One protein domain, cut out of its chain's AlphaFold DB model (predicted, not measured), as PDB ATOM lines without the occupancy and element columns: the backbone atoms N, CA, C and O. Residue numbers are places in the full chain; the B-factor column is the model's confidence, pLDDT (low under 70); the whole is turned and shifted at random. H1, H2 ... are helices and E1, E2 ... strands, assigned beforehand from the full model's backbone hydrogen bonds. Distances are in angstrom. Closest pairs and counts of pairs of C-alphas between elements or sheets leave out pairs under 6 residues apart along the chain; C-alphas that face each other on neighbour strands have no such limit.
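This is residues 2 to 212 of the 219 residues of an uncharacterized protein of Nonomuraea muscovyensis (UniProt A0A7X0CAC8). A twisted sheet of five short parallel strands forms the core, with helices over both faces: H6 and H7 over one, H5 over the other, with H3 packed side by side with H5. H9 packs across H7 and meets the edge strand E5, while H1 and H10, near the two ends of the printed part, lie far out from the sheet. The 211 printed residues hold ten named helices and five named strands, in the order H1 H2 E1 H3 E2 H4 H5 E3 H6 E4 H7 E5 H8 H9 H10; the sheet's order is E3 E2 E1 E4 E5. The class is mixed, helices and strands, though under half of the residues, 102, are in named elements. The whole is compact, with a radius of gyration of the C-alphas of 18.0 A and spans of 54 by 45 by 39 A.

Begin with the sheet: find C-alpha 42 at (47.311, -3.385, -26.717), where E1, residues 42 to 44, begins. The other strands are E2, residues 74 to 77, E3, residues 98 to 100, E4, residues 129 to 132, and E5, residues 148 to 151, which is 10.7 A long. Look next for H3, residues 59 to 69, 15.3 A long, H4, residues 80 to 83, H5, residues 86 to 94, 11.5 A, H6, residues 116 to 124, 12.2 A, and H7, residues 137 to 144, 10.7 A. H9, residues 185 to 196, is the longest helix at 16.0 A, and H8, residues 167 to 174, comes before it. H1, residues 2 to 8, starts at C-alpha 2, (41.906, 27.023, -32.281); H2 is residues 20 to 27, and H10, residues 204 to 211, ends at C-alpha 211, (23.156, 27.772, -34.019).

Across the sheet the strands' lines turn by 83 degrees from edge to edge. Look at E2 and E1, parallel at 29 degrees, where N 44 and O 75 are 2.8 A apart; at E1 and E4, N 43 and O 129 are 2.9 A apart. At the edge strands, N 76 and O 98 are 2.8 A apart across the neighbours E2 and E3, and N 130 and O 148 are 2.8 A apart across the neighbours E4 and E5, each pair within hydrogen-bond range. Three strand-helix-strand units, two parallel neighbour strands with helices between, are E1, H3, E2; E2, H4 H5, E3; and E4, H7, E5; a split one, E3, H6, E4, has E2 and E1 between its strands. Each crossover is right-handed. H7 is on the sheet at a height of 8.6 A, along the strands, and H6 is on the same face at 10.0 A; H5 is on the opposite face at 10.1 A, over E3. H3 and H4 only graze the sheet. H3 and H5 touch at a shallow tilt of 21 degrees, the same way, with the C-alphas of Ser 60 and Ala 91 closest at 4.9 A. H7 and H9 touch at a steep tilt of 59 degrees, opposite ways, closest at the C-alphas of Phe 140 and Ala 192, 4.6 A. H2 and H6 only just touch, with 3 pairs of C-alphas within 8 A, the closest those of Trp 21 and Leu 117, 7.3 A. H1, H8 and H10 touch no helix and are not on the sheet. Every O i to N i+4 pair is within hydrogen-bond range in H1, H2, H3, H6, H7, H8, H9 and H10; H5 has 4 of 5, and H4 is too short for such a pair.

The two C-alphas farthest apart are those of Glu 68 and Gly 212, 54.2 A. The printed part has no cut. The links H1 to H2, H2 to E1, E1 to H3, E3 to H6 and E5 to H8 are long. Residues 55 to 56 pair antiparallel with residues 157 to 158, outside the named strands. The mean pLDDT of the printed part is 91.8; look for values under 70 at residues 2 to 5, residue 7 and residues 163 to 166.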
ATOM      1  N   LEU A   2      42.810  26.985 -31.113       62.97
ATOM      2  CA  LEU A   2      41.906  27.023 -32.281       62.97
ATOM      3  C   LEU A   2      41.150  28.351 -32.471       62.97
ATOM      4  O   LEU A   2      41.079  28.835 -33.597       62.97
ATOM      5  N   ARG A   3      40.693  29.006 -31.390       59.34
ATOM      6  CA  ARG A   3      40.061  30.343 -31.464       59.34
ATOM      7  C   ARG A   3      40.997  31.393 -32.069       59.34
ATOM      8  O   ARG A   3      40.608  32.132 -32.966       59.34
ATOM      9  N   ARG A   4      42.258  31.427 -31.615       59.56
ATOM     10  CA  ARG A   4      43.287  32.346 -32.139       59.56
ATOM     11  C   ARG A   4      43.596  32.064 -33.612       59.56
ATOM     12  O   ARG A   4      43.734  33.009 -34.373       59.56
ATOM     13  N   ARG A   5      43.622  30.788 -34.018       67.44
ATOM     14  CA  ARG A   5      43.828  30.381 -35.416       67.44
ATOM     15  C   ARG A   5      42.650  30.758 -36.319       67.44
ATOM     16  O   ARG A   5      42.859  31.247 -37.421       67.44
ATOM     17  N   GLY A   6      41.414  30.576 -35.852       72.56
ATOM     18  CA  GLY A   6      40.223  31.043 -36.564       72.56
ATOM     19  C   GLY A   6      40.256  32.560 -36.759       72.56
ATOM     20  O   GLY A   6      40.096  33.044 -37.875       72.56
ATOM     21  N   TRP A   7      40.580  33.299 -35.696       63.97
ATOM     22  CA  TRP A   7      40.740  34.752 -35.747       63.97
ATOM     23  C   TRP A   7      41.852  35.218 -36.691       63.97
ATOM     24  O   TRP A   7      41.602  36.132 -37.480       63.97
ATOM     25  N   SER A   8      43.034  34.591 -36.649       75.00
ATOM     26  CA  SER A   8      44.173  34.927 -37.517       75.00
ATOM     27  C   SER A   8      43.916  34.592 -38.988       75.00
ATOM     28  O   SER A   8      44.500  35.212 -39.864       75.00
ATOM     29  N   MET A   9      43.022  33.640 -39.267       77.31
ATOM     30  CA  MET A   9      42.540  33.321 -40.616       77.31
ATOM     31  C   MET A   9      41.331  34.176 -41.039       77.31
ATOM     32  O   MET A   9      40.653  33.835 -42.006       77.31
ATOM     33  N   GLY A  10      40.991  35.230 -40.289       78.44
ATOM     34  CA  GLY A  10      39.849  36.102 -40.583       78.44
ATOM     35  C   GLY A  10      38.476  35.457 -40.366       78.44
ATOM     36  O   GLY A  10      37.456  36.097 -40.605       78.44
ATOM     37  N   ARG A  11      38.408  34.214 -39.870       78.00
ATOM     38  CA  ARG A  11      37.142  33.510 -39.635       78.00
ATOM     39  C   ARG A  11      36.438  34.118 -38.427       78.00
ATOM     40  O   ARG A  11      36.928  34.044 -37.296       78.00
ATOM     41  N   ARG A  12      35.272  34.714 -38.660       79.06
ATOM     42  CA  ARG A  12      34.346  35.204 -37.627       79.06
ATOM     43  C   ARG A  12      33.186  34.213 -37.465       79.06
ATOM     44  O   ARG A  12      32.990  33.369 -38.331       79.06
ATOM     45  N   GLY A  13      32.476  34.277 -36.339       79.19
ATOM     46  CA  GLY A  13      31.286  33.446 -36.103       79.19
ATOM     47  C   GLY A  13      31.549  31.940 -35.978       79.19
ATOM     48  O   GLY A  13      30.739  31.146 -36.438       79.19
ATOM     49  N   HIS A  14      32.680  31.531 -35.394       82.62
ATOM     50  CA  HIS A  14      32.947  30.123 -35.084       82.62
ATOM     51  C   HIS A  14      32.872  29.878 -33.576       82.62
ATOM     52  O   HIS A  14      33.354  30.694 -32.788       82.62
ATOM     53  N   TYR A  15      32.327  28.725 -33.193       85.81
ATOM     54  CA  TYR A  15      32.279  28.253 -31.813       85.81
ATOM     55  C   TYR A  15      33.249  27.086 -31.629       85.81
ATOM     56  O   TYR A  15      33.473  26.299 -32.549       85.81
ATOM     57  N   LEU A  16      33.846  26.987 -30.443       86.75
ATOM     58  CA  LEU A  16      34.539  25.775 -30.016       86.75
ATOM     59  C   LEU A  16      33.536  24.962 -29.205       86.75
ATOM     60  O   LEU A  16      33.006  25.496 -28.237       86.75
ATOM     61  N   ILE A  17      33.281  23.720 -29.614       92.38
ATOM     62  CA  ILE A  17      32.291  22.846 -28.963       92.38
ATOM     63  C   ILE A  17      32.887  21.500 -28.514       92.38
ATOM     64  O   ILE A  17      32.157  20.576 -28.192       92.38
ATOM     65  N   GLY A  18      34.215  21.359 -28.512       92.94
ATOM     66  CA  GLY A  18      34.881  20.070 -28.285       92.94
ATOM     67  C   GLY A  18      34.813  19.127 -29.496       92.94
ATOM     68  O   GLY A  18      34.224  19.440 -30.534       92.94
ATOM     69  N   ALA A  19      35.494  17.988 -29.395       95.50
ATOM     70  CA  ALA A  19      35.516  16.966 -30.438       95.50
ATOM     71  C   ALA A  19      34.223  16.125 -30.430       95.50
ATOM     72  O   ALA A  19      33.695  15.847 -29.357       95.50
ATOM     73  N   PRO A  20      33.757  15.587 -31.578       95.19
ATOM     74  CA  PRO A  20      32.631  14.640 -31.613       95.19
ATOM     75  C   PRO A  20      32.787  13.442 -30.659       95.19
ATOM     76  O   PRO A  20      31.801  12.879 -30.194       95.19
ATOM     77  N   TRP A  21      34.030  13.079 -30.339       97.69
ATOM     78  CA  TRP A  21      34.366  12.059 -29.351       97.69
ATOM     79  C   TRP A  21      33.805  12.344 -27.950       97.69
ATOM     80  O   TRP A  21      33.270  11.438 -27.321       97.69
ATOM     81  N   THR A  22      33.867  13.587 -27.459       97.19
ATOM     82  CA  THR A  22      33.381  13.923 -26.104       97.19
ATOM     83  C   THR A  22      31.862  13.779 -26.008       97.19
ATOM     84  O   THR A  22      31.335  13.277 -25.016       97.19
ATOM     85  N   TYR A  23      31.152  14.117 -27.086       97.25
ATOM     86  CA  TYR A  23      29.721  13.855 -27.222       97.25
ATOM     87  C   TYR A  23      29.406  12.366 -27.252       97.25
ATOM     88  O   TYR A  23      28.461  11.944 -26.595       97.25
ATOM     89  N   LEU A  24      30.203  11.563 -27.963       97.44
ATOM     90  CA  LEU A  24      30.023  10.115 -27.974       97.44
ATOM     91  C   LEU A  24      30.170   9.522 -26.566       97.44
ATOM     92  O   LEU A  24      29.330   8.727 -26.166       97.44
ATOM     93  N   LEU A  25      31.183   9.936 -25.798       97.62
ATOM     94  CA  LEU A  25      31.365   9.473 -24.417       97.62
ATOM     95  C   LEU A  25      30.178   9.827 -23.514       97.62
ATOM     96  O   LEU A  25      29.825   9.036 -22.643       97.62
ATOM     97  N   HIS A  26      29.574  11.000 -23.724       95.81
ATOM     98  CA  HIS A  26      28.389  11.437 -22.987       95.81
ATOM     99  C   HIS A  26      27.130  10.653 -23.381       95.81
ATOM    100  O   HIS A  26      26.347  10.281 -22.513       95.81
ATOM    101  N   LEU A  27      26.933  10.407 -24.679       96.75
ATOM    102  CA  LEU A  27      25.757   9.704 -25.203       96.75
ATOM    103  C   LEU A  27      25.814   8.189 -24.970       96.75
ATOM    104  O   LEU A  27      24.771   7.560 -24.842       96.75
ATOM    105  N   GLU A  28      27.013   7.609 -24.929       97.62
ATOM    106  CA  GLU A  28      27.246   6.162 -24.868       97.62
ATOM    107  C   GLU A  28      28.185   5.809 -23.686       97.62
ATOM    108  O   GLU A  28      29.297   5.289 -23.883       97.62
ATOM    109  N   PRO A  29      27.793   6.104 -22.427       97.00
ATOM    110  CA  PRO A  29      28.669   5.945 -21.262       97.00
ATOM    111  C   PRO A  29      29.106   4.491 -21.027       97.00
ATOM    112  O   PRO A  29      30.225   4.260 -20.563       97.00
ATOM    113  N   ASP A  30      28.273   3.529 -21.431       97.62
ATOM    114  CA  ASP A  30      28.481   2.099 -21.181       97.62
ATOM    115  C   ASP A  30      28.986   1.323 -22.406       97.62
ATOM    116  O   ASP A  30      29.414   0.175 -22.281       97.62
ATOM    117  N   LEU A  31      28.995   1.934 -23.598       97.81
ATOM    118  CA  LEU A  31      29.388   1.252 -24.833       97.81
ATOM    119  C   LEU A  31      30.800   0.660 -24.725       97.81
ATOM    120  O   LEU A  31      31.782   1.388 -24.574       97.81
ATOM    121  N   GLY A  32      30.889  -0.669 -24.815       96.06
ATOM    122  CA  GLY A  32      32.138  -1.433 -24.748       96.06
ATOM    123  C   GLY A  32      32.885  -1.346 -23.418       96.06
ATOM    124  O   GLY A  32      34.029  -1.792 -23.349       96.06
ATOM    125  N   ARG A  33      32.267  -0.784 -22.373       96.06
ATOM    126  CA  ARG A  33      32.843  -0.745 -21.032       96.06
ATOM    127  C   ARG A  33      32.886  -2.160 -20.458       96.06
ATOM    128  O   ARG A  33      31.896  -2.884 -20.494       96.06
ATOM    129  N   ILE A  34      34.039  -2.527 -19.918       97.38
ATOM    130  CA  ILE A  34      34.250  -3.752 -19.145       97.38
ATOM    131  C   ILE A  34      34.889  -3.377 -17.800       97.38
ATOM    132  O   ILE A  34      35.382  -2.249 -17.670       97.38
ATOM    133  N   PRO A  35      34.874  -4.260 -16.787       97.06
ATOM    134  CA  PRO A  35      35.602  -4.020 -15.546       97.06
ATOM    135  C   PRO A  35      37.081  -3.719 -15.810       97.06
ATOM    136  O   PRO A  35      37.715  -4.367 -16.641       97.06
ATOM    137  N   GLU A  36      37.650  -2.748 -15.090       94.19
ATOM    138  CA  GLU A  36      39.037  -2.303 -15.311       94.19
ATOM    139  C   GLU A  36      40.043  -3.455 -15.153       94.19
ATOM    140  O   GLU A  36      40.986  -3.573 -15.927       94.19
ATOM    141  N   SER A  37      39.783  -4.375 -14.217       95.81
ATOM    142  CA  SER A  37      40.584  -5.585 -13.995       95.81
ATOM    143  C   SER A  37      40.595  -6.561 -15.177       95.81
ATOM    144  O   SER A  37      41.466  -7.425 -15.242       95.81
ATOM    145  N   GLU A  38      39.633  -6.458 -16.096       97.00
ATOM    146  CA  GLU A  38      39.514  -7.329 -17.270       97.00
ATOM    147  C   GLU A  38      40.136  -6.721 -18.536       97.00
ATOM    148  O   GLU A  38      40.368  -7.440 -19.521       97.00
ATOM    149  N   ARG A  39      40.433  -5.413 -18.524       97.44
ATOM    150  CA  ARG A  39      41.109  -4.732 -19.632       97.44
ATOM    151  C   ARG A  39      42.511  -5.293 -19.797       97.44
ATOM    152  O   ARG A  39      43.309  -5.334 -18.861       97.44
ATOM    153  N   ARG A  40      42.838  -5.720 -21.016       97.25
ATOM    154  CA  ARG A  40      44.123  -6.368 -21.306       97.25
ATOM    155  C   ARG A  40      44.611  -6.069 -22.709       97.25
ATOM    156  O   ARG A  40      43.825  -5.776 -23.604       97.25
ATOM    157  N   GLY A  41      45.915  -6.229 -22.895       98.19
ATOM    158  CA  GLY A  41      46.545  -6.113 -24.200       98.19
ATOM    159  C   GLY A  41      46.578  -4.695 -24.757       98.19
ATOM    160  O   GLY A  41      46.188  -3.723 -24.098       98.19
ATOM    161  N   THR A  42      47.031  -4.628 -26.004       98.88
ATOM    162  CA  THR A  42      47.311  -3.385 -26.717       98.88
ATOM    163  C   THR A  42      46.511  -3.333 -28.005       98.88
ATOM    164  O   THR A  42      46.549  -4.274 -28.800       98.88
ATOM    165  N   ILE A  43      45.800  -2.230 -28.228       98.88
ATOM    166  CA  ILE A  43      45.278  -1.908 -29.554       98.88
ATOM    167  C   ILE A  43      46.255  -0.993 -30.285       98.88
ATOM    168  O   ILE A  43      46.639   0.068 -29.796       98.88
ATOM    169  N   TRP A  44      46.665  -1.433 -31.464       98.75
ATOM    170  CA  TRP A  44      47.679  -0.807 -32.289       98.75
ATOM    171  C   TRP A  44      47.042  -0.178 -33.525       98.75
ATOM    172  O   TRP A  44      46.256  -0.825 -34.215       98.75
ATOM    173  N   TYR A  45      47.396   1.069 -33.822       98.50
ATOM    174  CA  TYR A  45      46.921   1.811 -34.990       98.50
ATOM    175  C   TYR A  45      48.109   2.163 -35.886       98.50
ATOM    176  O   TYR A  45      48.714   3.218 -35.688       98.50
ATOM    177  N   PRO A  46      48.478   1.317 -36.858       97.19
ATOM    178  CA  PRO A  46      49.503   1.672 -37.826       97.19
ATOM    179  C   PRO A  46      49.125   2.946 -38.579       97.19
ATOM    180  O   PRO A  46      47.957   3.190 -38.892       97.19
ATOM    181  N   PHE A  47      50.123   3.774 -38.861       94.81
ATOM    182  CA  PHE A  47      49.963   4.884 -39.774       94.81
ATOM    183  C   PHE A  47      49.607   4.345 -41.144       94.81
ATOM    184  O   PHE A  47      50.215   3.385 -41.611       94.81
ATOM    185  N   HIS A  48      48.633   4.992 -41.766       93.00
ATOM    186  CA  HIS A  48      47.994   4.448 -42.938       93.00
ATOM    187  C   HIS A  48      47.895   5.450 -44.076       93.00
ATOM    188  O   HIS A  48      47.858   6.674 -43.883       93.00
ATOM    189  N   GLY A  49      47.804   4.890 -45.277       87.81
ATOM    190  CA  GLY A  49      47.457   5.626 -46.481       87.81
ATOM    191  C   GLY A  49      45.999   6.082 -46.495       87.81
ATOM    192  O   GLY A  49      45.207   5.835 -45.587       87.81
ATOM    193  N   TRP A  50      45.611   6.746 -47.570       84.81
ATOM    194  CA  TRP A  50      44.215   7.050 -47.871       84.81
ATOM    195  C   TRP A  50      43.995   6.956 -49.376       84.81
ATOM    196  O   TRP A  50      44.934   6.704 -50.124       84.81
ATOM    197  N   GLU A  51      42.768   7.190 -49.837       84.25
ATOM    198  CA  GLU A  51      42.348   6.939 -51.222       84.25
ATOM    199  C   GLU A  51      43.242   7.597 -52.285       84.25
ATOM    200  O   GLU A  51      43.265   7.148 -53.426       84.25
ATOM    201  N   LYS A  52      43.947   8.678 -51.931       83.38
ATOM    202  CA  LYS A  52      44.781   9.448 -52.860       83.38
ATOM    203  C   LYS A  52      46.279   9.215 -52.705       83.38
ATOM    204  O   LYS A  52      46.989   9.412 -53.679       83.38
ATOM    205  N   ASN A  53      46.746   8.818 -51.518       80.50
ATOM    206  CA  ASN A  53      48.173   8.643 -51.242       80.50
ATOM    207  C   ASN A  53      48.398   7.373 -50.421       80.50
ATOM    208  O   ASN A  53      47.877   7.254 -49.307       80.50
ATOM    209  N   ALA A  54      49.226   6.474 -50.945       82.94
ATOM    210  CA  ALA A  54      49.752   5.343 -50.197       82.94
ATOM    211  C   ALA A  54      50.889   5.787 -49.265       82.94
ATOM    212  O   ALA A  54      51.548   6.802 -49.503       82.94
ATOM    213  N   VAL A  55      51.115   5.013 -48.207       85.25
ATOM    214  CA  VAL A  55      52.307   5.139 -47.366       85.25
ATOM    215  C   VAL A  55      53.354   4.129 -47.820       85.25
ATOM    216  O   VAL A  55      53.024   2.996 -48.164       85.25
ATOM    217  N   SER A  56      54.617   4.537 -47.818       82.00
ATOM    218  CA  SER A  56      55.762   3.641 -47.915       82.00
ATOM    219  C   SER A  56      56.227   3.274 -46.508       82.00
ATOM    220  O   SER A  56      56.463   4.161 -45.680       82.00
ATOM    221  N   GLY A  57      56.373   1.981 -46.248       83.69
ATOM    222  CA  GLY A  57      56.820   1.448 -44.969       83.69
ATOM    223  C   GLY A  57      56.852  -0.075 -44.988       83.69
ATOM    224  O   GLY A  57      56.228  -0.703 -45.842       83.69
ATOM    225  N   ASP A  58      57.580  -0.668 -44.045       91.06
ATOM    226  CA  ASP A  58      57.681  -2.122 -43.915       91.06
ATOM    227  C   ASP A  58      56.747  -2.620 -42.803       91.06
ATOM    228  O   ASP A  58      57.064  -2.567 -41.611       91.06
ATOM    229  N   HIS A  59      55.567  -3.101 -43.203       94.94
ATOM    230  CA  HIS A  59      54.579  -3.658 -42.280       94.94
ATOM    231  C   HIS A  59      55.087  -4.897 -41.536       94.94
ATOM    232  O   HIS A  59      54.725  -5.087 -40.378       94.94
ATOM    233  N   SER A  60      55.930  -5.722 -42.161       95.56
ATOM    234  CA  SER A  60      56.476  -6.933 -41.536       95.56
ATOM    235  C   SER A  60      57.492  -6.574 -40.458       95.56
ATOM    236  O   SER A  60      57.449  -7.123 -39.357       95.56
ATOM    237  N   ARG A  61      58.365  -5.601 -40.738       96.12
ATOM    238  CA  ARG A  61      59.301  -5.063 -39.745       96.12
ATOM    239  C   ARG A  61      58.567  -4.405 -38.583       96.12
ATOM    240  O   ARG A  61      58.911  -4.667 -37.435       96.12
ATOM    241  N   LEU A  62      57.541  -3.601 -38.870       97.38
ATOM    242  CA  LEU A  62      56.725  -2.996 -37.820       97.38
ATOM    243  C   LEU A  62      56.022  -4.070 -36.977       97.38
ATOM    244  O   LEU A  62      56.021  -3.986 -35.754       97.38
ATOM    245  N   ALA A  63      55.468  -5.111 -37.603       98.00
ATOM    246  CA  ALA A  63      54.838  -6.212 -36.884       98.00
ATOM    247  C   ALA A  63      55.826  -6.962 -35.971       98.00
ATOM    248  O   ALA A  63      55.470  -7.306 -34.842       98.00
ATOM    249  N   ALA A  64      57.067  -7.169 -36.424       97.81
ATOM    250  CA  ALA A  64      58.130  -7.766 -35.617       97.81
ATOM    251  C   ALA A  64      58.481  -6.900 -34.395       97.81
ATOM    252  O   ALA A  64      58.531  -7.414 -33.281       97.81
ATOM    253  N   GLU A  65      58.630  -5.586 -34.577       98.00
ATOM    254  CA  GLU A  65      58.902  -4.650 -33.478       98.00
ATOM    255  C   GLU A  65      57.750  -4.609 -32.462       98.00
ATOM    256  O   GLU A  65      57.971  -4.639 -31.252       98.00
ATOM    257  N   ILE A  66      56.497  -4.606 -32.929       98.38
ATOM    258  CA  ILE A  66      55.326  -4.678 -32.044       98.38
ATOM    259  C   ILE A  66      55.363  -5.964 -31.214       98.38
ATOM    260  O   ILE A  66      55.082  -5.924 -30.018       98.38
ATOM    261  N   ARG A  67      55.718  -7.097 -31.831       97.81
ATOM    262  CA  ARG A  67      55.791  -8.397 -31.155       97.81
ATOM    263  C   ARG A  67      56.904  -8.443 -30.104       97.81
ATOM    264  O   ARG A  67      56.738  -9.137 -29.108       97.81
ATOM    265  N   GLU A  68      57.999  -7.721 -30.321       97.50
ATOM    266  CA  GLU A  68      59.107  -7.601 -29.369       97.50
ATOM    267  C   GLU A  68      58.745  -6.714 -28.165       97.50
ATOM    268  O   GLU A  68      59.070  -7.048 -27.027       97.50
ATOM    269  N   VAL A  69      58.050  -5.597 -28.402       98.19
ATOM    270  CA  VAL A  69      57.730  -4.604 -27.361       98.19
ATOM    271  C   VAL A  69      56.513  -4.995 -26.520       98.19
ATOM    272  O   VAL A  69      56.494  -4.770 -25.308       98.19
ATOM    273  N   GLU A  70      55.465  -5.533 -27.143       98.12
ATOM    274  CA  GLU A  70      54.183  -5.767 -26.482       98.12
ATOM    275  C   GLU A  70      54.120  -7.167 -25.856       98.12
ATOM    276  O   GLU A  70      54.168  -8.189 -26.537       98.12
ATOM    277  N   THR A  71      53.943  -7.223 -24.534       94.75
ATOM    278  CA  THR A  71      53.959  -8.480 -23.764       94.75
ATOM    279  C   THR A  71      52.599  -9.184 -23.690       94.75
ATOM    280  O   THR A  71      52.501 -10.293 -23.169       94.75
ATOM    281  N   GLY A  72      51.528  -8.526 -24.138       96.00
ATOM    282  CA  GLY A  72      50.151  -9.015 -24.062       96.00
ATOM    283  C   GLY A  72      49.546  -9.344 -25.429       96.00
ATOM    284  O   GLY A  72      50.217  -9.248 -26.458       96.00
ATOM    285  N   PRO A  73      48.251  -9.711 -25.478       98.12
ATOM    286  CA  PRO A  73      47.549  -9.839 -26.746       98.12
ATOM    287  C   PRO A  73      47.522  -8.486 -27.465       98.12
ATOM    288  O   PRO A  73      47.256  -7.453 -26.848       98.12
ATOM    289  N   VAL A  74      47.770  -8.502 -28.772       98.88
ATOM    290  CA  VAL A  74      47.754  -7.300 -29.610       98.88
ATOM    291  C   VAL A  74      46.614  -7.397 -30.616       98.88
ATOM    292  O   VAL A  74      46.480  -8.390 -31.338       98.88
ATOM    293  N   THR A  75      45.808  -6.341 -30.665       98.88
ATOM    294  CA  THR A  75      44.847  -6.088 -31.737       98.88
ATOM    295  C   THR A  75      45.416  -5.005 -32.646       98.88
ATOM    296  O   THR A  75      45.649  -3.898 -32.181       98.88
ATOM    297  N   VAL A  76      45.582  -5.263 -33.939       98.81
ATOM    298  CA  VAL A  76      45.953  -4.241 -34.927       98.81
ATOM    299  C   VAL A  76      44.693  -3.761 -35.642       98.81
ATOM    300  O   VAL A  76      43.976  -4.545 -36.264       98.81
ATOM    301  N   CYS A  77      44.413  -2.464 -35.553       98.50
ATOM    302  CA  CYS A  77      43.343  -1.817 -36.293       98.50
ATOM    303  C   CYS A  77      43.896  -1.203 -37.579       98.50
ATOM    304  O   CYS A  77      44.554  -0.164 -37.536       98.50
ATOM    305  N   LEU A  78      43.583  -1.816 -38.718       97.31
ATOM    306  CA  LEU A  78      43.989  -1.319 -40.031       97.31
ATOM    307  C   LEU A  78      42.954  -0.349 -40.598       97.31
ATOM    308  O   LEU A  78      41.755  -0.454 -40.318       97.31
ATOM    309  N   TYR A  79      43.417   0.582 -41.432       94.88
ATOM    310  CA  TYR A  79      42.521   1.368 -42.270       94.88
ATOM    311  C   TYR A  79      41.805   0.464 -43.274       94.88
ATOM    312  O   TYR A  79      42.370  -0.535 -43.704       94.88
ATOM    313  N   TRP A  80      40.584   0.800 -43.693       93.69
ATOM    314  CA  TRP A  80      39.764  -0.113 -44.500       93.69
ATOM    315  C   TRP A  80      40.422  -0.548 -45.822       93.69
ATOM    316  O   TRP A  80      40.297  -1.711 -46.195       93.69
ATOM    317  N   LEU A  81      41.193   0.323 -46.488       93.00
ATOM    318  CA  LEU A  81      41.964  -0.058 -47.685       93.00
ATOM    319  C   LEU A  81      43.084  -1.059 -47.373       93.00
ATOM    320  O   LEU A  81      43.337  -1.974 -48.149       93.00
ATOM    321  N   GLU A  82      43.744  -0.904 -46.230       94.06
ATOM    322  CA  GLU A  82      44.819  -1.795 -45.786       94.06
ATOM    323  C   GLU A  82      44.259  -3.110 -45.252       94.06
ATOM    324  O   GLU A  82      44.819  -4.173 -45.491       94.06
ATOM    325  N   PHE A  83      43.103  -3.054 -44.595       96.19
ATOM    326  CA  PHE A  83      42.338  -4.224 -44.192       96.19
ATOM    327  C   PHE A  83      41.809  -5.001 -45.407       96.19
ATOM    328  O   PHE A  83      41.677  -6.220 -45.358       96.19
ATOM    329  N   ALA A  84      41.534  -4.334 -46.527       94.31
ATOM    330  CA  ALA A  84      41.208  -5.001 -47.785       94.31
ATOM    331  C   ALA A  84      42.448  -5.565 -48.508       94.31
ATOM    332  O   ALA A  84      42.300  -6.387 -49.413       94.31
ATOM    333  N   ASN A  85      43.664  -5.162 -48.119       95.12
ATOM    334  CA  ASN A  85      44.905  -5.615 -48.737       95.12
ATOM    335  C   ASN A  85      45.418  -6.915 -48.070       95.12
ATOM    336  O   ASN A  85      45.830  -6.893 -46.905       95.12
ATOM    337  N   PRO A  86      45.446  -8.055 -48.789       96.69
ATOM    338  CA  PRO A  86      45.843  -9.334 -48.212       96.69
ATOM    339  C   PRO A  86      47.330  -9.402 -47.832       96.69
ATOM    340  O   PRO A  86      47.664 -10.133 -46.904       96.69
ATOM    341  N   ASP A  87      48.218  -8.657 -48.496       95.38
ATOM    342  CA  ASP A  87      49.647  -8.634 -48.156       95.38
ATOM    343  C   ASP A  87      49.889  -7.939 -46.815       95.38
ATOM    344  O   ASP A  87      50.575  -8.479 -45.944       95.38
ATOM    345  N   ILE A  88      49.257  -6.780 -46.612       95.62
ATOM    346  CA  ILE A  88      49.353  -6.035 -45.350       95.62
ATOM    347  C   ILE A  88      48.743  -6.852 -44.213       95.62
ATOM    348  O   ILE A  88      49.346  -6.979 -43.148       95.62
ATOM    349  N   ARG A  89      47.573  -7.462 -44.437       97.69
ATOM    350  CA  ARG A  89      46.957  -8.342 -43.439       97.69
ATOM    351  C   ARG A  89      47.862  -9.504 -43.057       97.69
ATOM    352  O   ARG A  89      48.081  -9.718 -41.865       97.69
ATOM    353  N   ARG A  90      48.438 -10.196 -44.045       97.75
ATOM    354  CA  ARG A  90      49.367 -11.307 -43.805       97.75
ATOM    355  C   ARG A  90      50.559 -10.894 -42.950       97.75
ATOM    356  O   ARG A  90      50.958 -11.690 -42.103       97.75
ATOM    357  N   ALA A  91      51.102  -9.687 -43.119       96.94
ATOM    358  CA  ALA A  91      52.229  -9.214 -42.313       96.94
ATOM    359  C   ALA A  91      51.910  -9.211 -40.804       96.94
ATOM    360  O   ALA A  91      52.714  -9.669 -39.994       96.94
ATOM    361  N   TYR A  92      50.708  -8.773 -40.421       98.38
ATOM    362  CA  TYR A  92      50.293  -8.723 -39.016       98.38
ATOM    363  C   TYR A  92      49.672 -10.039 -38.510       98.38
ATOM    364  O   TYR A  92      49.895 -10.419 -37.361       98.38
ATOM    365  N   GLU A  93      48.926 -10.765 -39.348       98.25
ATOM    366  CA  GLU A  93      48.360 -12.080 -38.998       98.25
ATOM    367  C   GLU A  93      49.465 -13.112 -38.754       98.25
ATOM    368  O   GLU A  93      49.410 -13.836 -37.761       98.25
ATOM    369  N   SER A  94      50.508 -13.133 -39.594       97.56
ATOM    370  CA  SER A  94      51.656 -14.044 -39.429       97.56
ATOM    371  C   SER A  94      52.457 -13.736 -38.167       97.56
ATOM    372  O   SER A  94      53.062 -14.631 -37.582       97.56
ATOM    373  N   ALA A  95      52.425 -12.482 -37.708       97.12
ATOM    374  CA  ALA A  95      52.993 -12.102 -36.425       97.12
ATOM    375  C   ALA A  95      52.125 -12.558 -35.245       97.12
ATOM    376  O   ALA A  95      52.600 -12.471 -34.119       97.12
ATOM    377  N   GLY A  96      50.898 -13.056 -35.459       97.81
ATOM    378  CA  GLY A  96      49.976 -13.583 -34.446       97.81
ATOM    379  C   GLY A  96      49.043 -12.538 -33.826       97.81
ATOM    380  O   GLY A  96      48.642 -12.685 -32.669       97.81
ATOM    381  N   PHE A  97      48.765 -11.438 -34.527       98.69
ATOM    382  CA  PHE A  97      47.893 -10.369 -34.032       98.69
ATOM    383  C   PHE A  97      46.438 -10.559 -34.464       98.69
ATOM    384  O   PHE A  97      46.157 -11.057 -35.553       98.69
ATOM    385  N   ARG A  98      45.493 -10.101 -33.631       98.56
ATOM    386  CA  ARG A  98      44.088  -9.977 -34.047       98.56
ATOM    387  C   ARG A  98      43.951  -8.753 -34.941       98.56
ATOM    388  O   ARG A  98      44.350  -7.670 -34.527       98.56
ATOM    389  N   LEU A  99      43.338  -8.886 -36.111       98.56
ATOM    390  CA  LEU A  99      43.063  -7.737 -36.975       98.56
ATOM    391  C   LEU A  99      41.627  -7.249 -36.825       98.56
ATOM    392  O   LEU A  99      40.693  -8.048 -36.754       98.56
ATOM    393  N   VAL A 100      41.459  -5.931 -36.821       98.06
ATOM    394  CA  VAL A 100      40.153  -5.268 -36.875       98.06
ATOM    395  C   VAL A 100      40.179  -4.099 -37.854       98.06
ATOM    396  O   VAL A 100      41.235  -3.584 -38.216       98.06
ATOM    397  N   CYS A 101      38.989  -3.662 -38.246       96.75
ATOM    398  CA  CYS A 101      38.746  -2.416 -38.954       96.75
ATOM    399  C   CYS A 101      37.499  -1.782 -38.333       96.75
ATOM    400  O   CYS A 101      36.501  -2.472 -38.121       96.75
ATOM    401  N   HIS A 102      37.534  -0.478 -38.055       95.38
ATOM    402  CA  HIS A 102      36.364   0.247 -37.526       95.38
ATOM    403  C   HIS A 102      35.313   0.565 -38.601       95.38
ATOM    404  O   HIS A 102      34.310   1.214 -38.318       95.38
ATOM    405  N   GLY A 103      35.533   0.101 -39.832       91.44
ATOM    406  CA  GLY A 103      34.638   0.262 -40.968       91.44
ATOM    407  C   GLY A 103      35.202   1.170 -42.056       91.44
ATOM    408  O   GLY A 103      36.220   1.846 -41.884       91.44
ATOM    409  N   ASP A 104      34.509   1.169 -43.193       87.44
ATOM    410  CA  ASP A 104      34.858   1.978 -44.355       87.44
ATOM    411  C   ASP A 104      34.787   3.473 -44.047       87.44
ATOM    412  O   ASP A 104      34.004   3.939 -43.210       87.44
ATOM    413  N   ARG A 105      35.546   4.257 -44.812       81.50
ATOM    414  CA  ARG A 105      35.349   5.700 -44.841       81.50
ATOM    415  C   ARG A 105      33.963   6.013 -45.412       81.50
ATOM    416  O   ARG A 105      33.689   5.743 -46.578       81.50
ATOM    417  N   GLY A 106      33.112   6.623 -44.595       78.25
ATOM    418  CA  GLY A 106      31.830   7.160 -45.045       78.25
ATOM    419  C   GLY A 106      31.978   8.397 -45.927       78.25
ATOM    420  O   GLY A 106      32.987   9.112 -45.871       78.25
ATOM    421  N   SER A 107      30.938   8.699 -46.698       76.25
ATOM    422  CA  SER A 107      30.778   9.991 -47.366       76.25
ATOM    423  C   SER A 107      29.582  10.763 -46.802       76.25
ATOM    424  O   SER A 107      28.787  10.249 -46.022       76.25
ATOM    425  N   ARG A 108      29.419  12.032 -47.202       74.12
ATOM    426  CA  ARG A 108      28.219  12.814 -46.850       74.12
ATOM    427  C   ARG A 108      26.930  12.187 -47.411       74.12
ATOM    428  O   ARG A 108      25.848  12.503 -46.924       74.12
ATOM    429  N   TRP A 109      27.047  11.356 -48.445       75.44
ATOM    430  CA  TRP A 109      25.932  10.895 -49.270       75.44
ATOM    431  C   TRP A 109      25.566   9.429 -49.048       75.44
ATOM    432  O   TRP A 109      24.470   9.022 -49.419       75.44
ATOM    433  N   ASP A 110      26.443   8.648 -48.419       77.00
ATOM    434  CA  ASP A 110      26.178   7.259 -48.063       77.00
ATOM    435  C   ASP A 110      26.163   7.061 -46.543       77.00
ATOM    436  O   ASP A 110      26.623   7.883 -45.753       77.00
ATOM    437  N   GLY A 111      25.533   5.970 -46.111       74.62
ATOM    438  CA  GLY A 111      25.453   5.613 -44.699       74.62
ATOM    439  C   GLY A 111      26.661   4.847 -44.171       74.62
ATOM    440  O   GLY A 111      26.584   4.332 -43.058       74.62
ATOM    441  N   LYS A 112      27.740   4.715 -44.950       81.75
ATOM    442  CA  LYS A 112      28.892   3.896 -44.563       81.75
ATOM    443  C   LYS A 112      29.698   4.589 -43.463       81.75
ATOM    444  O   LYS A 112      29.664   5.808 -43.325       81.75
ATOM    445  N   GLY A 113      30.393   3.810 -42.637       81.75
ATOM    446  CA  GLY A 113      31.295   4.339 -41.606       81.75
ATOM    447  C   GLY A 113      30.633   5.106 -40.452       81.75
ATOM    448  O   GLY A 113      31.343   5.694 -39.637       81.75
ATOM    449  N   ARG A 114      29.293   5.106 -40.341       86.25
ATOM    450  CA  ARG A 114      28.559   5.813 -39.267       86.25
ATOM    451  C   ARG A 114      28.940   5.347 -37.861       86.25
ATOM    452  O   ARG A 114      28.886   6.141 -36.925       86.25
ATOM    453  N   ASP A 115      29.369   4.097 -37.737       89.81
ATOM    454  CA  ASP A 115      29.738   3.483 -36.463       89.81
ATOM    455  C   ASP A 115      31.245   3.482 -36.192       89.81
ATOM    456  O   ASP A 115      31.670   2.924 -35.184       89.81
ATOM    457  N   PHE A 116      32.061   4.158 -37.014       93.50
ATOM    458  CA  PHE A 116      33.520   4.175 -36.851       93.50
ATOM    459  C   PHE A 116      33.952   4.560 -35.429       93.50
ATOM    460  O   PHE A 116      34.722   3.844 -34.789       93.50
ATOM    461  N   LEU A 117      33.424   5.668 -34.891       95.38
ATOM    462  CA  LEU A 117      33.785   6.111 -33.540       95.38
ATOM    463  C   LEU A 117      33.207   5.195 -32.452       95.38
ATOM    464  O   LEU A 117      33.843   5.029 -31.415       95.38
ATOM    465  N   ARG A 118      32.044   4.569 -32.686       96.62
ATOM    466  CA  ARG A 118      31.454   3.586 -31.761       96.62
ATOM    467  C   ARG A 118      32.308   2.327 -31.672       96.62
ATOM    468  O   ARG A 118      32.622   1.889 -30.569       96.62
ATOM    469  N   GLY A 119      32.726   1.786 -32.817       97.06
ATOM    470  CA  GLY A 119      33.644   0.650 -32.893       97.06
ATOM    471  C   GLY A 119      34.985   0.965 -32.235       97.06
ATOM    472  O   GLY A 119      35.464   0.197 -31.400       97.06
ATOM    473  N   GLN A 120      35.534   2.152 -32.514       98.06
ATOM    474  CA  GLN A 120      36.776   2.611 -31.898       98.06
ATOM    475  C   GLN A 120      36.656   2.750 -30.376       98.06
ATOM    476  O   GLN A 120      37.539   2.279 -29.664       98.06
ATOM    477  N   LEU A 121      35.561   3.319 -29.862       98.62
ATOM    478  CA  LEU A 121      35.295   3.401 -28.423       98.62
ATOM    479  C   LEU A 121      35.165   2.023 -27.778       98.62
ATOM    480  O   LEU A 121      35.766   1.781 -26.730       98.62
ATOM    481  N   ALA A 122      34.422   1.121 -28.418       98.19
ATOM    482  CA  ALA A 122      34.210  -0.218 -27.900       98.19
ATOM    483  C   ALA A 122      35.511  -1.028 -27.827       98.19
ATOM    484  O   ALA A 122      35.721  -1.762 -26.865       98.19
ATOM    485  N   GLU A 123      36.399  -0.885 -28.813       98.38
ATOM    486  CA  GLU A 123      37.708  -1.531 -28.770       98.38
ATOM    487  C   GLU A 123      38.639  -0.863 -27.751       98.38
ATOM    488  O   GLU A 123      39.225  -1.563 -26.928       98.38
ATOM    489  N   LEU A 124      38.742   0.470 -27.715       98.62
ATOM    490  CA  LEU A 124      39.617   1.165 -26.759       98.62
ATOM    491  C   LEU A 124      39.278   0.822 -25.299       98.62
ATOM    492  O   LEU A 124      40.180   0.517 -24.521       98.62
ATOM    493  N   ARG A 125      37.990   0.770 -24.934       98.50
ATOM    494  CA  ARG A 125      37.549   0.420 -23.570       98.50
ATOM    495  C   ARG A 125      37.824  -1.034 -23.164       98.50
ATOM    496  O   ARG A 125      37.766  -1.338 -21.978       98.50
ATOM    497  N   ARG A 126      38.163  -1.922 -24.106       97.94
ATOM    498  CA  ARG A 126      38.567  -3.314 -23.822       97.94
ATOM    499  C   ARG A 126      40.070  -3.485 -23.627       97.94
ATOM    500  O   ARG A 126      40.500  -4.483 -23.047       97.94
ATOM    501  N   HIS A 127      40.866  -2.539 -24.118       98.62
ATOM    502  CA  HIS A 127      42.320  -2.621 -24.076       98.62
ATOM    503  C   HIS A 127      42.868  -1.795 -22.921       98.62
ATOM    504  O   HIS A 127      42.302  -0.764 -22.557       98.62
ATOM    505  N   ARG A 128      43.982  -2.255 -22.351       98.25
ATOM    506  CA  ARG A 128      44.716  -1.508 -21.323       98.25
ATOM    507  C   ARG A 128      45.597  -0.428 -21.946       98.25
ATOM    508  O   ARG A 128      45.830   0.606 -21.337       98.25
ATOM    509  N   ARG A 129      46.073  -0.667 -23.169       98.56
ATOM    510  CA  ARG A 129      47.056   0.174 -23.846       98.56
ATOM    511  C   ARG A 129      46.645   0.466 -25.284       98.56
ATOM    512  O   ARG A 129      46.034  -0.372 -25.950       98.56
ATOM    513  N   VAL A 130      46.990   1.656 -25.761       98.81
ATOM    514  CA  VAL A 130      46.842   2.095 -27.148       98.81
ATOM    515  C   VAL A 130      48.195   2.543 -27.689       98.81
ATOM    516  O   VAL A 130      48.924   3.282 -27.026       98.81
ATOM    517  N   ALA A 131      48.535   2.112 -28.900       98.75
ATOM    518  CA  ALA A 131      49.820   2.432 -29.504       98.75
ATOM    519  C   ALA A 131      49.727   2.717 -31.008       98.75
ATOM    520  O   ALA A 131      48.769   2.329 -31.680       98.75
ATOM    521  N   SER A 132      50.719   3.433 -31.533       98.38
ATOM    522  CA  SER A 132      50.884   3.718 -32.961       98.38
ATOM    523  C   SER A 132      52.332   4.089 -33.274       98.38
ATOM    524  O   SER A 132      53.069   4.528 -32.400       98.38
ATOM    525  N   ASN A 133      52.731   4.010 -34.537       96.38
ATOM    526  CA  ASN A 133      53.987   4.563 -35.043       96.38
ATOM    527  C   ASN A 133      53.926   6.069 -35.317       96.38
ATOM    528  O   ASN A 133      54.953   6.706 -35.556       96.38
ATOM    529  N   ARG A 134      52.740   6.686 -35.245       93.81
ATOM    530  CA  ARG A 134      52.584   8.144 -35.288       93.81
ATOM    531  C   ARG A 134      51.511   8.603 -34.313       93.81
ATOM    532  O   ARG A 134      50.408   8.071 -34.274       93.81
ATOM    533  N   LEU A 135      51.788   9.690 -33.595       95.12
ATOM    534  CA  LEU A 135      50.772  10.325 -32.761       95.12
ATOM    535  C   LEU A 135      49.583  10.789 -33.629       95.12
ATOM    536  O   LEU A 135      49.744  11.511 -34.618       95.12
ATOM    537  N   GLY A 136      48.376  10.378 -33.253       94.00
ATOM    538  CA  GLY A 136      47.137  10.668 -33.973       94.00
ATOM    539  C   GLY A 136      45.926  10.638 -33.047       94.00
ATOM    540  O   GLY A 136      46.045  10.312 -31.867       94.00
ATOM    541  N   SER A 137      44.742  10.965 -33.574       95.38
ATOM    542  CA  SER A 137      43.524  11.113 -32.761       95.38
ATOM    543  C   SER A 137      43.171   9.873 -31.939       95.38
ATOM    544  O   SER A 137      42.719  10.019 -30.810       95.38
ATOM    545  N   ALA A 138      43.440   8.668 -32.456       97.56
ATOM    546  CA  ALA A 138      43.179   7.414 -31.745       97.56
ATOM    547  C   ALA A 138      43.899   7.325 -30.385       97.56
ATOM    548  O   ALA A 138      43.364   6.736 -29.449       97.56
ATOM    549  N   LEU A 139      45.075   7.948 -30.256       98.38
ATOM    550  CA  LEU A 139      45.889   7.913 -29.037       98.38
ATOM    551  C   LEU A 139      45.286   8.851 -27.985       98.38
ATOM    552  O   LEU A 139      45.145   8.465 -26.829       98.38
ATOM    553  N   PHE A 140      44.820  10.035 -28.399       98.50
ATOM    554  CA  PHE A 140      44.068  10.939 -27.523       98.50
ATOM    555  C   PHE A 140      42.730  10.328 -27.088       98.50
ATOM    556  O   PHE A 140      42.351  10.422 -25.923       98.50
ATOM    557  N   TYR A 141      42.018   9.665 -28.003       98.75
ATOM    558  CA  TYR A 141      40.783   8.951 -27.681       98.75
ATOM    559  C   TYR A 141      41.024   7.853 -26.643       98.75
ATOM    560  O   TYR A 141      40.300   7.793 -25.652       98.75
ATOM    561  N   GLY A 142      42.069   7.041 -26.821       98.56
ATOM    562  CA  GLY A 142      42.442   6.002 -25.865       98.56
ATOM    563  C   GLY A 142      42.837   6.560 -24.502       98.56
ATOM    564  O   GLY A 142      42.298   6.114 -23.492       98.56
ATOM    565  N   ALA A 143      43.686   7.588 -24.457       98.62
ATOM    566  CA  ALA A 143      44.066   8.227 -23.196       98.62
ATOM    567  C   ALA A 143      42.848   8.801 -22.451       98.62
ATOM    568  O   ALA A 143      42.730   8.650 -21.239       98.62
ATOM    569  N   SER A 144      41.875   9.373 -23.174       98.50
ATOM    570  CA  SER A 144      40.641   9.901 -22.572       98.50
ATOM    571  C   SER A 144      39.736   8.840 -21.933       98.50
ATOM    572  O   SER A 144      38.867   9.181 -21.132       98.50
ATOM    573  N   VAL A 145      39.926   7.563 -22.284       98.19
ATOM    574  CA  VAL A 145      39.235   6.415 -21.673       98.19
ATOM    575  C   VAL A 145      40.186   5.565 -20.822       98.19
ATOM    576  O   VAL A 145      39.893   4.410 -20.520       98.19
ATOM    577  N   GLY A 146      41.327   6.138 -20.426       97.88
ATOM    578  CA  GLY A 146      42.272   5.539 -19.487       97.88
ATOM    579  C   GLY A 146      43.155   4.440 -20.075       97.88
ATOM    580  O   GLY A 146      43.547   3.547 -19.338       97.88
ATOM    581  N   CYS A 147      43.415   4.429 -21.385       98.56
ATOM    582  CA  CYS A 147      44.465   3.568 -21.936       98.56
ATOM    583  C   CYS A 147      45.856   4.158 -21.661       98.56
ATOM    584  O   CYS A 147      46.069   5.349 -21.893       98.56
ATOM    585  N   ASP A 148      46.821   3.302 -21.326       98.25
ATOM    586  CA  ASP A 148      48.245   3.637 -21.410       98.25
ATOM    587  C   ASP A 148      48.611   3.951 -22.870       98.25
ATOM    588  O   ASP A 148      48.190   3.240 -23.788       98.25
ATOM    589  N   VAL A 149      49.401   4.999 -23.108       98.62
ATOM    590  CA  VAL A 149      49.756   5.464 -24.461       98.62
ATOM    591  C   VAL A 149      51.192   5.083 -24.820       98.62
ATOM    592  O   VAL A 149      52.091   5.124 -23.980       98.62
ATOM    593  N   ALA A 150      51.426   4.747 -26.090       98.50
ATOM    594  CA  ALA A 150      52.769   4.621 -26.649       98.50
ATOM    595  C   ALA A 150      52.833   5.086 -28.110       98.50
ATOM    596  O   ALA A 150      51.920   4.832 -28.897       98.50
ATOM    597  N   VAL A 151      53.933   5.740 -28.490       97.94
ATOM    598  CA  VAL A 151      54.202   6.117 -29.884       97.94
ATOM    599  C   VAL A 151      55.620   5.707 -30.261       97.94
ATOM    600  O   VAL A 151      56.580   6.342 -29.824       97.94
ATOM    601  N   TYR A 152      55.758   4.637 -31.043       97.31
ATOM    602  CA  TYR A 152      57.051   4.027 -31.368       97.31
ATOM    603  C   TYR A 152      57.018   3.241 -32.685       97.31
ATOM    604  O   TYR A 152      55.951   2.923 -33.206       97.31
ATOM    605  N   GLY A 153      58.202   2.907 -33.189       95.25
ATOM    606  CA  GLY A 153      58.402   2.213 -34.457       95.25
ATOM    607  C   GLY A 153      58.542   3.142 -35.653       95.25
ATOM    608  O   GLY A 153      58.469   4.369 -35.530       95.25
ATOM    609  N   ASP A 154      58.789   2.545 -36.820       90.31
ATOM    610  CA  ASP A 154      58.923   3.279 -38.080       90.31
ATOM    611  C   ASP A 154      57.642   4.081 -38.336       90.31
ATOM    612  O   ASP A 154      56.594   3.467 -38.554       90.31
ATOM    613  N   PRO A 155      57.686   5.430 -38.352       88.62
ATOM    614  CA  PRO A 155      56.500   6.242 -38.573       88.62
ATOM    615  C   PRO A 155      55.850   5.985 -39.937       88.62
ATOM    616  O   PRO A 155      54.739   6.477 -40.141       88.62
ATOM    617  N   MET A 156      56.520   5.277 -40.858       89.94
ATOM    618  CA  MET A 156      56.184   5.177 -42.282       89.94
ATOM    619  C   MET A 156      56.135   6.575 -42.905       89.94
ATOM    620  O   MET A 156      56.219   7.576 -42.191       89.94
ATOM    621  N   GLN A 157      56.052   6.714 -44.226       85.81
ATOM    622  CA  GLN A 157      56.049   8.041 -44.862       85.81
ATOM    623  C   GLN A 157      55.115   8.098 -46.061       85.81
ATOM    624  O   GLN A 157      54.918   7.102 -46.749       85.81
ATOM    625  N   PHE A 158      54.534   9.270 -46.313       85.06
ATOM    626  CA  PHE A 158      53.952   9.525 -47.628       85.06
ATOM    627  C   PHE A 158      55.066   9.806 -48.634       85.06
ATOM    628  O   PHE A 158      56.071  10.436 -48.301       85.06
ATOM    629  N   GLU A 159      54.850   9.409 -49.884       79.94
ATOM    630  CA  GLU A 159      55.731   9.805 -50.976       79.94
ATOM    631  C   GLU A 159      55.808  11.341 -51.067       79.94
ATOM    632  O   GLU A 159      54.789  12.038 -51.067       79.94
ATOM    633  N   GLY A 160      57.029  11.883 -51.076       75.56
ATOM    634  CA  GLY A 160      57.270  13.328 -51.107       75.56
ATOM    635  C   GLY A 160      56.926  14.085 -49.815       75.56
ATOM    636  O   GLY A 160      56.886  15.320 -49.835       75.56
ATOM    637  N   GLU A 161      56.673  13.395 -48.693       78.62
ATOM    638  CA  GLU A 161      56.507  14.047 -47.389       78.62
ATOM    639  C   GLU A 161      57.763  14.862 -47.047       78.62
ATOM    640  O   GLU A 161      58.884  14.379 -47.172       78.62
ATOM    641  N   ARG A 162      57.569  16.110 -46.601       72.56
ATOM    642  CA  ARG A 162      58.627  16.964 -46.042       72.56
ATOM    643  C   ARG A 162      58.447  17.054 -44.524       72.56
ATOM    644  O   ARG A 162      57.639  17.878 -44.065       72.56
ATOM    645  N   PRO A 163      59.108  16.184 -43.734       69.75
ATOM    646  CA  PRO A 163      58.868  16.053 -42.297       69.75
ATOM    647  C   PRO A 163      59.090  17.352 -41.517       69.75
ATOM    648  O   PRO A 163      58.495  17.554 -40.465       69.75
ATOM    649  N   GLU A 164      59.914  18.267 -42.017       66.50
ATOM    650  CA  GLU A 164      60.213  19.547 -41.387       66.50
ATOM    651  C   GLU A 164      58.986  20.483 -41.310       66.50
ATOM    652  O   GLU A 164      58.783  21.158 -40.288       66.50
ATOM    653  N   TYR A 165      58.108  20.454 -42.323       60.09
ATOM    654  CA  TYR A 165      56.937  21.338 -42.445       60.09
ATOM    655  C   TYR A 165      55.630  20.723 -41.917       60.09
ATOM    656  O   TYR A 165      54.654  21.438 -41.676       60.09
ATOM    657  N   GLY A 166      55.590  19.406 -41.710       65.75
ATOM    658  CA  GLY A 166      54.377  18.669 -41.352       65.75
ATOM    659  C   GLY A 166      54.677  17.329 -40.687       65.75
ATOM    660  O   GLY A 166      55.751  17.127 -40.138       65.75
ATOM    661  N   GLY A 167      53.705  16.418 -40.675       77.56
ATOM    662  CA  GLY A 167      53.966  15.032 -40.286       77.56
ATOM    663  C   GLY A 167      54.549  14.846 -38.878       77.56
ATOM    664  O   GLY A 167      54.096  15.460 -37.905       77.56
ATOM    665  N   THR A 168      55.523  13.939 -38.764       82.38
ATOM    666  CA  THR A 168      56.039  13.448 -37.475       82.38
ATOM    667  C   THR A 168      56.862  14.491 -36.732       82.38
ATOM    668  O   THR A 168      56.651  14.654 -35.533       82.38
ATOM    669  N   ALA A 169      57.703  15.282 -37.408       85.62
ATOM    670  CA  ALA A 169      58.513  16.281 -36.706       85.62
ATOM    671  C   ALA A 169      57.647  17.395 -36.097       85.62
ATOM    672  O   ALA A 169      57.926  17.869 -34.998       85.62
ATOM    673  N   ARG A 170      56.546  17.790 -36.758       86.44
ATOM    674  CA  ARG A 170      55.585  18.732 -36.163       86.44
ATOM    675  C   ARG A 170      54.929  18.158 -34.905       86.44
ATOM    676  O   ARG A 170      54.744  18.903 -33.949       86.44
ATOM    677  N   ARG A 171      54.566  16.871 -34.902       89.00
ATOM    678  CA  ARG A 171      53.982  16.202 -33.726       89.00
ATOM    679  C   ARG A 171      54.976  16.128 -32.570       89.00
ATOM    680  O   ARG A 171      54.615  16.524 -31.471       89.00
ATOM    681  N   MET A 172      56.226  15.762 -32.849       90.19
ATOM    682  CA  MET A 172      57.320  15.762 -31.869       90.19
ATOM    683  C   MET A 172      57.568  17.144 -31.254       90.19
ATOM    684  O   MET A 172      57.854  17.242 -30.072       90.19
ATOM    685  N   ARG A 173      57.428  18.234 -32.023       90.25
ATOM    686  CA  ARG A 173      57.568  19.602 -31.484       90.25
ATOM    687  C   ARG A 173      56.395  20.044 -30.611       90.25
ATOM    688  O   ARG A 173      56.579  20.889 -29.746       90.25
ATOM    689  N   LEU A 174      55.187  19.566 -30.906       90.62
ATOM    690  CA  LEU A 174      53.969  19.991 -30.209       90.62
ATOM    691  C   LEU A 174      53.674  19.156 -28.964       90.62
ATOM    692  O   LEU A 174      53.095  19.694 -28.028       90.62
ATOM    693  N   TRP A 175      54.049  17.878 -28.990       94.81
ATOM    694  CA  TRP A 175      53.810  16.912 -27.919       94.81
ATOM    695  C   TRP A 175      55.023  15.982 -27.741       94.81
ATOM    696  O   TRP A 175      54.894  14.768 -27.940       94.81
ATOM    697  N   PRO A 176      56.229  16.513 -27.463       95.00
ATOM    698  CA  PRO A 176      57.425  15.687 -27.275       95.00
ATOM    699  C   PRO A 176      57.236  14.614 -26.195       95.00
ATOM    700  O   PRO A 176      57.715  13.496 -26.353       95.00
ATOM    701  N   GLU A 177      56.473  14.924 -25.149       95.12
ATOM    702  CA  GLU A 177      56.167  14.056 -24.013       95.12
ATOM    703  C   GLU A 177      55.310  12.830 -24.363       95.12
ATOM    704  O   GLU A 177      55.289  11.868 -23.604       95.12
ATOM    705  N   LEU A 178      54.628  12.831 -25.516       96.81
ATOM    706  CA  LEU A 178      53.732  11.744 -25.934       96.81
ATOM    707  C   LEU A 178      54.405  10.705 -26.843       96.81
ATOM    708  O   LEU A 178      53.712   9.964 -27.541       96.81
ATOM    709  N   HIS A 179      55.740  10.665 -26.875       97.00
ATOM    710  CA  HIS A 179      56.498   9.757 -27.733       97.00
ATOM    711  C   HIS A 179      57.382   8.798 -26.935       97.00
ATOM    712  O   HIS A 179      57.959   9.158 -25.914       97.00
ATOM    713  N   GLY A 180      57.503   7.568 -27.438       97.00
ATOM    714  CA  GLY A 180      58.232   6.474 -26.809       97.00
ATOM    715  C   GLY A 180      57.359   5.246 -26.547       97.00
ATOM    716  O   GLY A 180      56.132   5.272 -26.664       97.00
ATOM    717  N   VAL A 181      58.013   4.148 -26.160       97.69
ATOM    718  CA  VAL A 181      57.357   2.876 -25.800       97.69
ATOM    719  C   VAL A 181      56.563   2.960 -24.493       97.69
ATOM    720  O   VAL A 181      55.749   2.084 -24.205       97.69
ATOM    721  N   ARG A 182      56.798   3.990 -23.678       96.12
ATOM    722  CA  ARG A 182      56.035   4.307 -22.471       96.12
ATOM    723  C   ARG A 182      55.868   5.815 -22.404       96.12
ATOM    724  O   ARG A 182      56.857   6.535 -22.493       96.12
ATOM    725  N   VAL A 183      54.629   6.253 -22.249       97.69
ATOM    726  CA  VAL A 183      54.260   7.646 -22.006       97.69
ATOM    727  C   VAL A 183      53.666   7.723 -20.607       97.69
ATOM    728  O   VAL A 183      52.995   6.787 -20.171       97.69
ATOM    729  N   ASP A 184      53.933   8.820 -19.906       98.00
ATOM    730  CA  ASP A 184      53.313   9.102 -18.613       98.00
ATOM    731  C   ASP A 184      51.773   9.173 -18.772       98.00
ATOM    732  O   ASP A 184      51.284   9.974 -19.583       98.00
ATOM    733  N   PRO A 185      50.999   8.334 -18.055       97.12
ATOM    734  CA  PRO A 185      49.546   8.294 -18.201       97.12
ATOM    735  C   PRO A 185      48.850   9.617 -17.867       97.12
ATOM    736  O   PRO A 185      47.876   9.969 -18.535       97.12
ATOM    737  N   ASP A 186      49.356  10.372 -16.889       97.88
ATOM    738  CA  ASP A 186      48.757  11.637 -16.465       97.88
ATOM    739  C   ASP A 186      48.987  12.715 -17.528       97.88
ATOM    740  O   ASP A 186      48.048  13.418 -17.914       97.88
ATOM    741  N   LEU A 187      50.198  12.779 -18.099       97.56
ATOM    742  CA  LEU A 187      50.489  13.677 -19.226       97.56
ATOM    743  C   LEU A 187      49.641  13.335 -20.457       97.56
ATOM    744  O   LEU A 187      49.110  14.230 -21.122       97.56
ATOM    745  N   ALA A 188      49.474  12.045 -20.762       98.12
ATOM    746  CA  ALA A 188      48.633  11.604 -21.871       98.12
ATOM    747  C   ALA A 188      47.154  11.964 -21.654       98.12
ATOM    748  O   ALA A 188      46.493  12.442 -22.585       98.12
ATOM    749  N   ALA A 189      46.638  11.771 -20.439       98.12
ATOM    750  CA  ALA A 189      45.267  12.107 -20.072       98.12
ATOM    751  C   ALA A 189      45.014  13.622 -20.118       98.12
ATOM    752  O   ALA A 189      44.003  14.058 -20.679       98.12
ATOM    753  N   GLU A 190      45.936  14.439 -19.601       97.69
ATOM    754  CA  GLU A 190      45.842  15.900 -19.667       97.69
ATOM    755  C   GLU A 190      45.865  16.390 -21.121       97.69
ATOM    756  O   GLU A 190      45.002  17.173 -21.541       97.69
ATOM    757  N   ALA A 191      46.805  15.881 -21.924       96.94
ATOM    758  CA  ALA A 191      46.891  16.221 -23.336       96.94
ATOM    759  C   ALA A 191      45.601  15.841 -24.076       96.94
ATOM    760  O   ALA A 191      45.059  16.655 -24.823       96.94
ATOM    761  N   ALA A 192      45.047  14.651 -23.829       97.75
ATOM    762  CA  ALA A 192      43.771  14.246 -24.404       97.75
ATOM    763  C   ALA A 192      42.614  15.149 -23.970       97.75
ATOM    764  O   ALA A 192      41.849  15.592 -24.831       97.75
ATOM    765  N   ARG A 193      42.502  15.491 -22.679       97.12
ATOM    766  CA  ARG A 193      41.473  16.418 -22.179       97.12
ATOM    767  C   ARG A 193      41.509  17.743 -22.945       97.12
ATOM    768  O   ARG A 193      40.468  18.225 -23.407       97.12
ATOM    769  N   ARG A 194      42.713  18.299 -23.117       95.62
ATOM    770  CA  ARG A 194      42.950  19.579 -23.791       95.62
ATOM    771  C   ARG A 194      42.685  19.513 -25.293       95.62
ATOM    772  O   ARG A 194      41.945  20.346 -25.814       95.62
ATOM    773  N   GLU A 195      43.281  18.551 -25.996       94.75
ATOM    774  CA  GLU A 195      43.194  18.460 -27.462       94.75
ATOM    775  C   GLU A 195      41.798  18.032 -27.939       94.75
ATOM    776  O   GLU A 195      41.347  18.466 -29.001       94.75
ATOM    777  N   LEU A 196      41.075  17.241 -27.139       96.56
ATOM    778  CA  LEU A 196      39.684  16.863 -27.415       96.56
ATOM    779  C   LEU A 196      38.679  17.932 -26.970       96.56
ATOM    780  O   LEU A 196      37.512  17.875 -27.359       96.56
ATOM    781  N   GLY A 197      39.125  18.931 -26.204       95.50
ATOM    782  CA  GLY A 197      38.308  20.062 -25.782       95.50
ATOM    783  C   GLY A 197      37.176  19.661 -24.842       95.50
ATOM    784  O   GLY A 197      36.055  20.133 -25.021       95.50
ATOM    785  N   PHE A 198      37.457  18.807 -23.853       94.75
ATOM    786  CA  PHE A 198      36.474  18.429 -22.828       94.75
ATOM    787  C   PHE A 198      35.904  19.653 -22.099       94.75
ATOM    788  O   PHE A 198      34.701  19.725 -21.876       94.75
ATOM    789  N   ASP A 199      36.732  20.669 -21.840       93.38
ATOM    790  CA  ASP A 199      36.313  21.927 -21.195       93.38
ATOM    791  C   ASP A 199      35.535  22.871 -22.135       93.38
ATOM    792  O   ASP A 199      35.217  24.010 -21.790       93.38
ATOM    793  N   HIS A 200      35.273  22.432 -23.367       92.75
ATOM    794  CA  HIS A 200      34.544  23.183 -24.384       92.75
ATOM    795  C   HIS A 200      33.314  22.435 -24.896       92.75
ATOM    796  O   HIS A 200      32.705  22.900 -25.855       92.75
ATOM    797  N   GLN A 201      32.954  21.289 -24.310       94.31
ATOM    798  CA  GLN A 201      31.778  20.538 -24.736       94.31
ATOM    799  C   GLN A 201      30.505  21.346 -24.466       94.31
ATOM    800  O   GLN A 201      30.110  21.527 -23.318       94.31
ATOM    801  N   ALA A 202      29.864  21.819 -25.534       93.31
ATOM    802  CA  ALA A 202      28.627  22.583 -25.426       93.31
ATOM    803  C   ALA A 202      27.439  21.663 -25.116       93.31
ATOM    804  O   ALA A 202      27.304  20.604 -25.740       93.31
ATOM    805  N   THR A 203      26.556  22.078 -24.207       91.44
ATOM    806  CA  THR A 203      25.316  21.352 -23.886       91.44
ATOM    807  C   THR A 203      24.306  21.413 -25.040       91.44
ATOM    808  O   THR A 203      24.416  22.277 -25.919       91.44
ATOM    809  N   PRO A 204      23.264  20.557 -25.055       91.50
ATOM    810  CA  PRO A 204      22.183  20.668 -26.034       91.50
ATOM    811  C   PRO A 204      21.561  22.074 -26.096       91.50
ATOM    812  O   PRO A 204      21.364  22.615 -27.182       91.50
ATOM    813  N   GLU A 205      21.302  22.712 -24.952       91.88
ATOM    814  CA  GLU A 205      20.752  24.073 -24.871       91.88
ATOM    815  C   GLU A 205      21.715  25.131 -25.420       91.88
ATOM    816  O   GLU A 205      21.292  26.107 -26.047       91.88
ATOM    817  N   GLU A 206      23.017  24.970 -25.186       92.19
ATOM    818  CA  GLU A 206      24.039  25.850 -25.749       92.19
ATOM    819  C   GLU A 206      24.119  25.709 -27.266       92.19
ATOM    820  O   GLU A 206      24.109  26.727 -27.952       92.19
ATOM    821  N   LEU A 207      24.098  24.483 -27.798       91.75
ATOM    822  CA  LEU A 207      24.084  24.233 -29.241       91.75
ATOM    823  C   LEU A 207      22.849  24.856 -29.907       91.75
ATOM    824  O   LEU A 207      22.983  25.556 -30.912       91.75
ATOM    825  N   LEU A 208      21.655  24.674 -29.325       91.31
ATOM    826  CA  LEU A 208      20.424  25.290 -29.835       91.31
ATOM    827  C   LEU A 208      20.552  26.818 -29.917       91.31
ATOM    828  O   LEU A 208      20.205  27.413 -30.938       91.31
ATOM    829  N   ARG A 209      21.094  27.453 -28.868       89.88
ATOM    830  CA  ARG A 209      21.314  28.907 -28.831       89.88
ATOM    831  C   ARG A 209      22.387  29.364 -29.820       89.88
ATOM    832  O   ARG A 209      22.147  30.312 -30.559       89.88
ATOM    833  N   MET A 210      23.538  28.693 -29.863       89.56
ATOM    834  CA  MET A 210      24.674  29.041 -30.729       89.56
ATOM    835  C   MET A 210      24.312  28.995 -32.214       89.56
ATOM    836  O   MET A 210      24.748  29.857 -32.977       89.56
ATOM    837  N   PHE A 211      23.520  27.997 -32.619       87.75
ATOM    838  CA  PHE A 211      23.156  27.772 -34.019       87.75
ATOM    839  C   PHE A 211      21.751  28.270 -34.390       87.75
ATOM    840  O   PHE A 211      21.328  28.101 -35.533       87.75
ATOM    841  N   GLY A 212      21.019  28.882 -33.450       88.25
ATOM    842  CA  GLY A 212      19.649  29.353 -33.677       88.25
ATOM    843  C   GLY A 212      18.668  28.227 -34.026       88.25
ATOM    844  O   GLY A 212      17.660  28.461 -34.695       88.25
TER     845      GLY A 212